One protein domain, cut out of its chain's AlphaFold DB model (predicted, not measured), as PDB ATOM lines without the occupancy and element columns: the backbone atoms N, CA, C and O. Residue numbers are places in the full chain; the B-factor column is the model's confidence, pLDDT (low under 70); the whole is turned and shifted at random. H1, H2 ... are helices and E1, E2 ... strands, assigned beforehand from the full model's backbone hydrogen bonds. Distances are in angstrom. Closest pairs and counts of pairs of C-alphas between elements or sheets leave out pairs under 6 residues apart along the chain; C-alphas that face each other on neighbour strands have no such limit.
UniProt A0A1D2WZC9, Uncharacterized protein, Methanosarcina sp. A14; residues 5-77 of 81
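What this domain is: This is residues 5 to 77 of the 81 residues of an uncharacterized protein of Methanosarcina sp. A14 (UniProt A0A1D2WZC9). What shape does the backbone make? A strongly twisted sheet of two hairpins, E1 with E2 and E3 with E4, has three short helices over one face: H1 over E4, H3 over E2, and H2 beside the strands. How is it made up and how large is it? The printed part has 73 residues, in the order H1 E1 E2 E3 E4 H2 H3, of mixed class, helices and strands; the mixed sheet runs E2 E1 E4 E3. It is compact, with a radius of gyration of the C-alphas of 10.9 A, and rounded, spanning 26 by 25 by 23 A.

Where its parts are: Where does the first element begin? H1, residues 9 to 18, begins at C-alpha 9 at (-42.789, -32.415, 54.706) and is 14.0 A long. Which residues form the strands? E1 is residues 22 to 27, 14.7 A, and E2 is residues 30 to 35, 16.2 A. E3 is residues 46 to 50, 12.8 A, and E4 is residues 53 to 57, 13.2 A. What follows them? H2 is residues 59 to 64, 9.3 A, and H3 is residues 70 to 77, 10.7 A, ending at C-alpha 77 at (-47.843, -27.450, 38.631).

How they stand to each other: How do the strands pair? E2 and E1 are antiparallel at 147 degrees, with N 25 and O 32 2.8 A apart, within hydrogen-bond range. E1 and E4 are parallel at 32 degrees, with N 24 and O 56 at 2.9 A. E4 and E3 are antiparallel at 149 degrees, with N 48 and O 55 at 2.9 A. Where are the helices? H1, H2 and H3 are on the same face of the sheet, at heights of 8.5 A, 5.3 A and 7.8 A over the sheet; H1 and H2 with the sheet make two layers, helices on one face. H1 lies over E4, slantwise to it at 41 degrees on the local plane; H2 lies over none of the strands; H3 lies only just over E2, with 3 C-alphas falling on it. Do helices meet? H1 and H3 only just touch, with 3 pairs of C-alphas within 8 A, the closest being those of Val 11 and Trp 70 at 5.7 A; H1 and H2 are apart. Are the helix backbones complete? Every O i to N i+4 pair is within hydrogen-bond range in H1, against 3 of 4 in H3 and 0 of 2 in H2, where 2 of 3 O i to N i+3 pairs are.

The domain as a whole: How far does it reach? The two C-alphas farthest apart are those of Pro 28 and Ser 52, at 30.1 A. Are there cuts or long links? The printed part has no cut and no long link; E2 to E3, with 10 residues between them, is short but not tight. Is confidence low anywhere? The mean pLDDT of the printed part is 95.4, and no printed residue is under 70.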
ATOM      1  N   PHE A   5     -29.504 -28.502  54.327       92.44
ATOM      2  CA  PHE A   5     -30.787 -27.860  54.095       92.44
ATOM      3  C   PHE A   5     -31.924 -28.804  54.465       92.44
ATOM      4  O   PHE A   5     -31.773 -30.026  54.490       92.44
ATOM      5  N   THR A   6     -33.091 -28.229  54.722       95.38
ATOM      6  CA  THR A   6     -34.295 -28.993  55.064       95.38
ATOM      7  C   THR A   6     -35.203 -29.166  53.850       95.38
ATOM      8  O   THR A   6     -35.145 -28.406  52.886       95.38
ATOM      9  N   ILE A   7     -36.053 -30.187  53.870       96.62
ATOM     10  CA  ILE A   7     -37.090 -30.382  52.853       96.62
ATOM     11  C   ILE A   7     -38.414 -30.342  53.593       96.62
ATOM     12  O   ILE A   7     -38.581 -31.087  54.559       96.62
ATOM     13  N   ASP A   8     -39.316 -29.473  53.145       97.56
ATOM     14  CA  ASP A   8     -40.664 -29.372  53.688       97.56
ATOM     15  C   ASP A   8     -41.384 -30.731  53.623       97.56
ATOM     16  O   ASP A   8     -41.319 -31.422  52.601       97.56
ATOM     17  N   GLU A   9     -42.086 -31.127  54.688       97.44
ATOM     18  CA  GLU A   9     -42.789 -32.415  54.706       97.44
ATOM     19  C   GLU A   9     -43.877 -32.475  53.629       97.44
ATOM     20  O   GLU A   9     -44.094 -33.532  53.040       97.44
ATOM     21  N   LYS A  10     -44.496 -31.342  53.270       98.00
ATOM     22  CA  LYS A  10     -45.462 -31.297  52.166       98.00
ATOM     23  C   LYS A  10     -44.806 -31.665  50.831       98.00
ATOM     24  O   LYS A  10     -45.392 -32.396  50.034       98.00
ATOM     25  N   VAL A  11     -43.567 -31.222  50.611       98.12
ATOM     26  CA  VAL A  11     -42.773 -31.597  49.431       98.12
ATOM     27  C   VAL A  11     -42.395 -33.077  49.488       98.12
ATOM     28  O   VAL A  11     -42.549 -33.780  48.490       98.12
ATOM     29  N   ARG A  12     -41.960 -33.585  50.651       97.69
ATOM     30  CA  ARG A  12     -41.651 -35.016  50.833       97.69
ATOM     31  C   ARG A  12     -42.863 -35.896  50.538       97.69
ATOM     32  O   ARG A  12     -42.735 -36.883  49.819       97.69
ATOM     33  N   ALA A  13     -44.029 -35.529  51.062       98.06
ATOM     34  CA  ALA A  13     -45.278 -36.243  50.845       98.06
ATOM     35  C   ALA A  13     -45.681 -36.245  49.367       98.06
ATOM     36  O   ALA A  13     -46.082 -37.288  48.856       98.06
ATOM     37  N   TYR A  14     -45.536 -35.113  48.673       98.00
ATOM     38  CA  TYR A  14     -45.799 -35.027  47.238       98.00
ATOM     39  C   TYR A  14     -44.865 -35.928  46.427       98.00
ATOM     40  O   TYR A  14     -45.346 -36.773  45.675       98.00
ATOM     41  N   ILE A  15     -43.547 -35.820  46.638       97.94
ATOM     42  CA  ILE A  15     -42.562 -36.655  45.935       97.94
ATOM     43  C   ILE A  15     -42.854 -38.132  46.199       97.94
ATOM     44  O   ILE A  15     -42.968 -38.895  45.249       97.94
ATOM     45  N   ARG A  16     -43.073 -38.535  47.455       97.12
ATOM     46  CA  ARG A  16     -43.395 -39.924  47.823       97.12
ATOM     47  C   ARG A  16     -44.649 -40.446  47.109       97.12
ATOM     48  O   ARG A  16     -44.635 -41.563  46.610       97.12
ATOM     49  N   LYS A  17     -45.721 -39.650  47.057       97.25
ATOM     50  CA  LYS A  17     -47.005 -40.042  46.446       97.25
ATOM     51  C   LYS A  17     -46.987 -40.034  44.918       97.25
ATOM     52  O   LYS A  17     -47.802 -40.718  44.316       97.25
ATOM     53  N   SER A  18     -46.087 -39.270  44.302       95.69
ATOM     54  CA  SER A  18     -46.025 -39.121  42.844       95.69
ATOM     55  C   SER A  18     -45.622 -40.395  42.092       95.69
ATOM     56  O   SER A  18     -45.908 -40.508  40.906       95.69
ATOM     57  N   GLY A  19     -44.923 -41.326  42.754       94.62
ATOM     58  CA  GLY A  19     -44.356 -42.516  42.108       94.62
ATOM     59  C   GLY A  19     -43.208 -42.233  41.128       94.62
ATOM     60  O   GLY A  19     -42.862 -43.110  40.345       94.62
ATOM     61  N   GLN A  20     -42.627 -41.030  41.149       95.81
ATOM     62  CA  GLN A  20     -41.550 -40.634  40.243       95.81
ATOM     63  C   GLN A  20     -40.473 -39.798  40.943       95.81
ATOM     64  O   GLN A  20     -40.685 -39.194  41.999       95.81
ATOM     65  N   ASP A  21     -39.315 -39.737  40.298       98.19
ATOM     66  CA  ASP A  21     -38.166 -38.960  40.739       98.19
ATOM     67  C   ASP A  21     -38.245 -37.500  40.271       98.19
ATOM     68  O   ASP A  21     -38.815 -37.174  39.223       98.19
ATOM     69  N   PHE A  22     -37.597 -36.615  41.030       98.25
ATOM     70  CA  PHE A  22     -37.553 -35.182  40.743       98.25
ATOM     71  C   PHE A  22     -36.146 -34.618  40.826       98.25
ATOM     72  O   PHE A  22     -35.300 -35.099  41.576       98.25
ATOM     73  N   ARG A  23     -35.931 -33.511  40.126       97.88
ATOM     74  CA  ARG A  23     -34.727 -32.700  40.193       97.88
ATOM     75  C   ARG A  23     -35.065 -31.277  40.617       97.88
ATOM     76  O   ARG A  23     -35.977 -30.657  40.072       97.88
ATOM     77  N   LEU A  24     -34.309 -30.743  41.577       97.31
ATOM     78  CA  LEU A  24     -34.334 -29.312  41.866       97.31
ATOM     79  C   LEU A  24     -33.589 -28.564  40.756       97.31
ATOM     80  O   LEU A  24     -32.389 -28.747  40.560       97.31
ATOM     81  N   CYS A  25     -34.301 -27.680  40.073       95.62
ATOM     82  CA  CYS A  25     -33.804 -26.854  38.986       95.62
ATOM     83  C   CYS A  25     -33.977 -25.367  39.321       95.62
ATOM     84  O   CYS A  25     -34.690 -24.991  40.252       95.62
ATOM     85  N   THR A  26     -33.317 -24.508  38.549       92.94
ATOM     86  CA  THR A  26     -33.499 -23.054  38.621       92.94
ATOM     87  C   THR A  26     -34.217 -22.594  37.360       92.94
ATOM     88  O   THR A  26     -33.789 -22.930  36.260       92.94
ATOM     89  N   SER A  27     -35.291 -21.821  37.516       90.81
ATOM     90  CA  SER A  27     -36.011 -21.171  36.416       90.81
ATOM     91  C   SER A  27     -35.963 -19.643  36.570       90.81
ATOM     92  O   SER A  27     -35.650 -19.161  37.664       90.81
ATOM     93  N   PRO A  28     -36.340 -18.860  35.540       90.12
ATOM     94  CA  PRO A  28     -36.458 -17.402  35.660       90.12
ATOM     95  C   PRO A  28     -37.414 -16.946  36.773       90.12
ATOM     96  O   PRO A  28     -37.221 -15.892  37.364       90.12
ATOM     97  N   LYS A  29     -38.428 -17.761  37.101       89.81
ATOM     98  CA  LYS A  29     -39.404 -17.496  38.173       89.81
ATOM     99  C   LYS A  29     -38.949 -18.027  39.545       89.81
ATOM    100  O   LYS A  29     -39.735 -18.056  40.494       89.81
ATOM    101  N   GLY A  30     -37.696 -18.474  39.654       92.00
ATOM    102  CA  GLY A  30     -37.096 -19.040  40.862       92.00
ATOM    103  C   GLY A  30     -36.904 -20.564  40.817       92.00
ATOM    104  O   GLY A  30     -37.102 -21.193  39.771       92.00
ATOM    105  N   PRO A  31     -36.488 -21.175  41.942       94.50
ATOM    106  CA  PRO A  31     -36.261 -22.616  42.040       94.50
ATOM    107  C   PRO A  31     -37.541 -23.420  41.797       94.50
ATOM    108  O   PRO A  31     -38.611 -23.037  42.268       94.50
ATOM    109  N   VAL A  32     -37.426 -24.539  41.089       96.81
ATOM    110  CA  VAL A  32     -38.556 -25.384  40.680       96.81
ATOM    111  C   VAL A  32     -38.186 -26.863  40.780       96.81
ATOM    112  O   VAL A  32     -37.048 -27.240  40.508       96.81
ATOM    113  N   LEU A  33     -39.140 -27.700  41.185       97.00
ATOM    114  CA  LEU A  33     -39.014 -29.158  41.188       97.00
ATOM    115  C   LEU A  33     -39.562 -29.719  39.880       97.00
ATOM    116  O   LEU A  33     -40.765 -29.654  39.652       97.00
ATOM    117  N   LEU A  34     -38.694 -30.275  39.038       97.00
ATOM    118  CA  LEU A  34     -39.086 -30.864  37.757       97.00
ATOM    119  C   LEU A  34     -38.969 -32.392  37.803       97.00
ATOM    120  O   LEU A  34     -38.013 -32.895  38.395       97.00
ATOM    121  N   PRO A  35     -39.896 -33.144  37.186       96.75
ATOM    122  CA  PRO A  35     -39.733 -34.576  36.950       96.75
ATOM    123  C   PRO A  35     -38.423 -34.876  36.225       96.75
ATOM    124  O   PRO A  35     -38.023 -34.113  35.340       96.75
ATOM    125  N   ILE A  36     -37.792 -36.016  36.512       96.56
ATOM    126  CA  ILE A  36     -36.560 -36.399  35.797       96.56
ATOM    127  C   ILE A  36     -36.766 -36.593  34.287       96.56
ATOM    128  O   ILE A  36     -35.825 -36.390  33.530       96.56
ATOM    129  N   GLY A  37     -37.989 -36.904  33.840       93.31
ATOM    130  CA  GLY A  37     -38.331 -36.963  32.413       93.31
ATOM    131  C   GLY A  37     -38.336 -35.595  31.719       93.31
ATOM    132  O   GLY A  37     -38.248 -35.522  30.501       93.31
ATOM    133  N   THR A  38     -38.419 -34.504  32.485       94.00
ATOM    134  CA  THR A  38     -38.313 -33.128  31.978       94.00
ATOM    135  C   THR A  38     -36.906 -32.565  32.169       94.00
ATOM    136  O   THR A  38     -36.434 -31.777  31.354       94.00
ATOM    137  N   ALA A  39     -36.232 -32.943  33.256       92.62
ATOM    138  CA  ALA A  39     -34.890 -32.481  33.575       92.62
ATOM    139  C   ALA A  39     -34.042 -33.628  34.126       92.62
ATOM    140  O   ALA A  39     -34.091 -33.941  35.318       92.62
ATOM    141  N   GLU A  40     -33.211 -34.207  33.263       95.31
ATOM    142  CA  GLU A  40     -32.355 -35.331  33.637       95.31
ATOM    143  C   GLU A  40     -31.373 -34.958  34.760       95.31
ATOM    144  O   GLU A  40     -30.827 -33.846  34.764       95.31
ATOM    145  N   PRO A  41     -31.115 -35.855  35.727       96.38
ATOM    146  CA  PRO A  41     -30.132 -35.623  36.777       96.38
ATOM    147  C   PRO A  41     -28.701 -35.659  36.234       96.38
ATOM    148  O   PRO A  41     -28.362 -36.446  35.355       96.38
ATOM    149  N   LYS A  42     -27.815 -34.835  36.804       95.06
ATOM    150  CA  LYS A  42     -26.375 -34.924  36.514       95.06
ATOM    151  C   LYS A  42     -25.726 -35.978  37.406       95.06
ATOM    152  O   LYS A  42     -26.102 -36.138  38.564       95.06
ATOM    153  N   SER A  43     -24.669 -36.620  36.911       94.69
ATOM    154  CA  SER A  43     -23.867 -37.583  37.689       94.69
ATOM    155  C   SER A  43     -23.291 -36.989  38.981       94.69
ATOM    156  O   SER A  43     -23.061 -37.700  39.956       94.69
ATOM    157  N   SER A  44     -23.076 -35.672  39.001       94.62
ATOM    158  CA  SER A  44     -22.578 -34.933  40.156       94.62
ATOM    159  C   SER A  44     -23.664 -34.505  41.145       94.62
ATOM    160  O   SER A  44     -23.306 -34.017  42.219       94.62
ATOM    161  N   ASP A  45     -24.948 -34.676  40.823       96.38
ATOM    162  CA  ASP A  45     -26.044 -34.299  41.710       96.38
ATOM    163  C   ASP A  45     -26.053 -35.182  42.967       96.38
ATOM    164  O   ASP A  45     -25.761 -36.380  42.949       96.38
ATOM    165  N   MET A  46     -26.394 -34.571  44.097       94.75
ATOM    166  CA  MET A  46     -26.682 -35.288  45.328       94.75
ATOM    167  C   MET A  46     -28.034 -35.990  45.198       94.75
ATOM    168  O   MET A  46     -29.014 -35.380  44.773       94.75
ATOM    169  N   LYS A  47     -28.084 -37.259  45.610       96.06
ATOM    170  CA  LYS A  47     -29.303 -38.071  45.647       96.06
ATOM    171  C   LYS A  47     -29.876 -38.070  47.061       96.06
ATOM    172  O   LYS A  47     -29.180 -38.462  47.998       96.06
ATOM    173  N   ILE A  48     -31.124 -37.642  47.215       95.62
ATOM    174  CA  ILE A  48     -31.849 -37.671  48.487       95.62
ATOM    175  C   ILE A  48     -33.005 -38.655  48.360       95.62
ATOM    176  O   ILE A  48     -33.922 -38.432  47.575       95.62
ATOM    177  N   LEU A  49     -32.972 -39.724  49.152       96.38
ATOM    178  CA  LEU A  49     -34.042 -40.716  49.178       96.38
ATOM    179  C   LEU A  49     -35.281 -40.166  49.907       96.38
ATOM    180  O   LEU A  49     -35.183 -39.640  51.020       96.38
ATOM    181  N   ILE A  50     -36.450 -40.296  49.281       96.44
ATOM    182  CA  ILE A  50     -37.760 -39.902  49.810       96.44
ATOM    183  C   ILE A  50     -38.749 -41.046  49.544       96.44
ATOM    184  O   ILE A  50     -39.442 -41.085  48.528       96.44
ATOM    185  N   GLY A  51     -38.826 -41.992  50.484       94.88
ATOM    186  CA  GLY A  51     -39.571 -43.236  50.268       94.88
ATOM    187  C   GLY A  51     -38.886 -44.086  49.197       94.88
ATOM    188  O   GLY A  51     -37.698 -44.363  49.324       94.88
ATOM    189  N   SER A  52     -39.627 -44.467  48.155       96.06
ATOM    190  CA  SER A  52     -39.111 -45.182  46.977       96.06
ATOM    191  C   SER A  52     -38.501 -44.269  45.910       96.06
ATOM    192  O   SER A  52     -37.887 -44.771  44.977       96.06
ATOM    193  N   ASN A  53     -38.679 -42.950  46.034       98.19
ATOM    194  CA  ASN A  53     -38.318 -41.984  44.997       98.19
ATOM    195  C   ASN A  53     -37.082 -41.183  45.411       98.19
ATOM    196  O   ASN A  53     -36.748 -41.071  46.597       98.19
ATOM    197  N   VAL A  54     -36.411 -40.584  44.435       97.94
ATOM    198  CA  VAL A  54     -35.192 -39.800  44.626       97.94
ATOM    199  C   VAL A  54     -35.428 -38.343  44.241       97.94
ATOM    200  O   VAL A  54     -35.935 -38.021  43.167       97.94
ATOM    201  N   LEU A  55     -35.002 -37.442  45.127       97.69
ATOM    202  CA  LEU A  55     -34.810 -36.033  44.814       97.69
ATOM    203  C   LEU A  55     -33.336 -35.773  44.487       97.69
ATOM    204  O   LEU A  55     -32.461 -35.911  45.346       97.69
ATOM    205  N   TYR A  56     -33.073 -35.357  43.253       97.75
ATOM    206  CA  TYR A  56     -31.761 -34.947  42.770       97.75
ATOM    207  C   TYR A  56     -31.551 -33.451  42.993       97.75
ATOM    208  O   TYR A  56     -32.386 -32.624  42.622       97.75
ATOM    209  N   VAL A  57     -30.416 -33.090  43.586       96.62
ATOM    210  CA  VAL A  57     -30.061 -31.694  43.865       96.62
ATOM    211  C   VAL A  57     -28.619 -31.446  43.458       96.62
ATOM    212  O   VAL A  57     -27.718 -32.145  43.920       96.62
ATOM    213  N   SER A  58     -28.368 -30.426  42.636       95.00
ATOM    214  CA  SER A  58     -26.996 -30.028  42.307       95.00
ATOM    215  C   SER A  58     -26.199 -29.750  43.577       95.00
ATOM    216  O   SER A  58     -26.648 -28.996  44.442       95.00
ATOM    217  N   LYS A  59     -24.976 -30.287  43.674       92.44
ATOM    218  CA  LYS A  59     -24.056 -29.992  44.790       92.44
ATOM    219  C   LYS A  59     -23.811 -28.494  44.963       92.44
ATOM    220  O   LYS A  59     -23.546 -28.059  46.077       92.44
ATOM    221  N   LEU A  60     -23.884 -27.710  43.883       91.44
ATOM    222  CA  LEU A  60     -23.760 -26.258  43.963       91.44
ATOM    223  C   LEU A  60     -25.003 -25.645  44.615       91.44
ATOM    224  O   LEU A  60     -24.869 -24.915  45.586       91.44
ATOM    225  N   GLN A  61     -26.204 -25.989  44.142       92.62
ATOM    226  CA  GLN A  61     -27.455 -25.497  44.734       92.62
ATOM    227  C   GLN A  61     -27.592 -25.918  46.200       92.62
ATOM    228  O   GLN A  61     -27.970 -25.098  47.029       92.62
ATOM    229  N   ALA A  62     -27.214 -27.156  46.534       91.62
ATOM    230  CA  ALA A  62     -27.230 -27.695  47.893       91.62
ATOM    231  C   ALA A  62     -26.419 -26.854  48.896       91.62
ATOM    232  O   ALA A  62     -26.752 -26.849  50.077       91.62
ATOM    233  N   LYS A  63     -25.381 -26.133  48.441       90.44
ATOM    234  CA  LYS A  63     -24.585 -25.228  49.286       90.44
ATOM    235  C   LYS A  63     -25.311 -23.927  49.637       90.44
ATOM    236  O   LYS A  63     -24.985 -23.323  50.651       90.44
ATOM    237  N   TYR A  64     -26.246 -23.480  48.797       90.25
ATOM    238  CA  TYR A  64     -26.880 -22.161  48.919       90.25
ATOM    239  C   TYR A  64     -28.357 -22.224  49.311       90.25
ATOM    240  O   TYR A  64     -28.885 -21.269  49.879       90.25
ATOM    241  N   ILE A  65     -29.043 -23.330  49.021       91.88
ATOM    242  CA  ILE A  65     -30.429 -23.521  49.442       91.88
ATOM    243  C   ILE A  65     -30.493 -23.787  50.949       91.88
ATOM    244  O   ILE A  65     -29.711 -24.565  51.484       91.88
ATOM    245  N   LYS A  66     -31.446 -23.151  51.638       92.25
ATOM    246  CA  LYS A  66     -31.724 -23.400  53.067       92.25
ATOM    247  C   LYS A  66     -32.857 -24.404  53.271       92.25
ATOM    248  O   LYS A  66     -32.835 -25.201  54.212       92.25
ATOM    249  N   LYS A  67     -33.848 -24.366  52.379       95.88
ATOM    250  CA  LYS A  67     -35.036 -25.211  52.429       95.88
ATOM    251  C   LYS A  67     -35.585 -25.473  51.028       95.88
ATOM    252  O   LYS A  67     -35.639 -24.559  50.211       95.88
ATOM    253  N   VAL A  68     -36.001 -26.708  50.763       97.06
ATOM    254  CA  VAL A  68     -36.840 -27.059  49.610       97.06
ATOM    255  C   VAL A  68     -38.298 -26.898  50.034       97.06
ATOM    256  O   VAL A  68     -38.766 -27.602  50.930       97.06
ATOM    257  N   GLU A  69     -38.994 -25.948  49.415       96.81
ATOM    258  CA  GLU A  69     -40.306 -25.459  49.853       96.81
ATOM    259  C   GLU A  69     -41.411 -25.774  48.847       96.81
ATOM    260  O   GLU A  69     -41.158 -25.956  47.655       96.81
ATOM    261  N   TRP A  70     -42.659 -25.784  49.321       97.56
ATOM    262  CA  TRP A  70     -43.830 -26.104  48.501       97.56
ATOM    263  C   TRP A  70     -43.971 -25.219  47.255       97.56
ATOM    264  O   TRP A  70     -44.307 -25.722  46.187       97.56
ATOM    265  N   ALA A  71     -43.597 -23.941  47.346       96.56
ATOM    266  CA  ALA A  71     -43.612 -23.021  46.209       96.56
ATOM    267  C   ALA A  71     -42.771 -23.524  45.013       96.56
ATOM    268  O   ALA A  71     -43.002 -23.133  43.870       96.56
ATOM    269  N   MET A  72     -41.759 -24.369  45.241       96.81
ATOM    270  CA  MET A  72     -40.955 -24.966  44.165       96.81
ATOM    271  C   MET A  72     -41.734 -26.046  43.403       96.81
ATOM    272  O   MET A  72     -41.522 -26.209  42.204       96.81
ATOM    273  N   VAL A  73     -42.650 -26.751  44.078       96.94
ATOM    274  CA  VAL A  73     -43.596 -27.692  43.456       96.94
ATOM    275  C   VAL A  73     -44.693 -26.926  42.722       96.94
ATOM    276  O   VAL A  73     -44.971 -27.221  41.565       96.94
ATOM    277  N   GLU A  74     -45.276 -25.898  43.345       96.38
ATOM    278  CA  GLU A  74     -46.338 -25.088  42.724       96.38
ATOM    279  C   GLU A  74     -45.892 -24.463  41.407       96.38
ATOM    280  O   GLU A  74     -46.645 -24.457  40.442       96.38
ATOM    281  N   ARG A  75     -44.640 -24.005  41.318       95.19
ATOM    282  CA  ARG A  75     -44.086 -23.489  40.059       95.19
ATOM    283  C   ARG A  75     -44.115 -24.508  38.924       95.19
ATOM    284  O   ARG A  75     -44.256 -24.090  37.783       95.19
ATOM    285  N   PHE A  76     -43.957 -25.797  39.214       93.50
ATOM    286  CA  PHE A  76     -44.069 -26.852  38.209       93.50
ATOM    287  C   PHE A  76     -45.531 -27.141  37.861       93.50
ATOM    288  O   PHE A  76     -45.869 -27.227  36.685       93.50
ATOM    289  N   LEU A  77     -46.411 -27.228  38.861       92.81
ATOM    290  CA  LEU A  77     -47.843 -27.450  38.631       92.81
ATOM    291  C   LEU A  77     -48.465 -26.318  37.796       92.81
ATOM    292  O   LEU A  77     -49.197 -26.577  36.848       92.81
TER     293      LEU A  77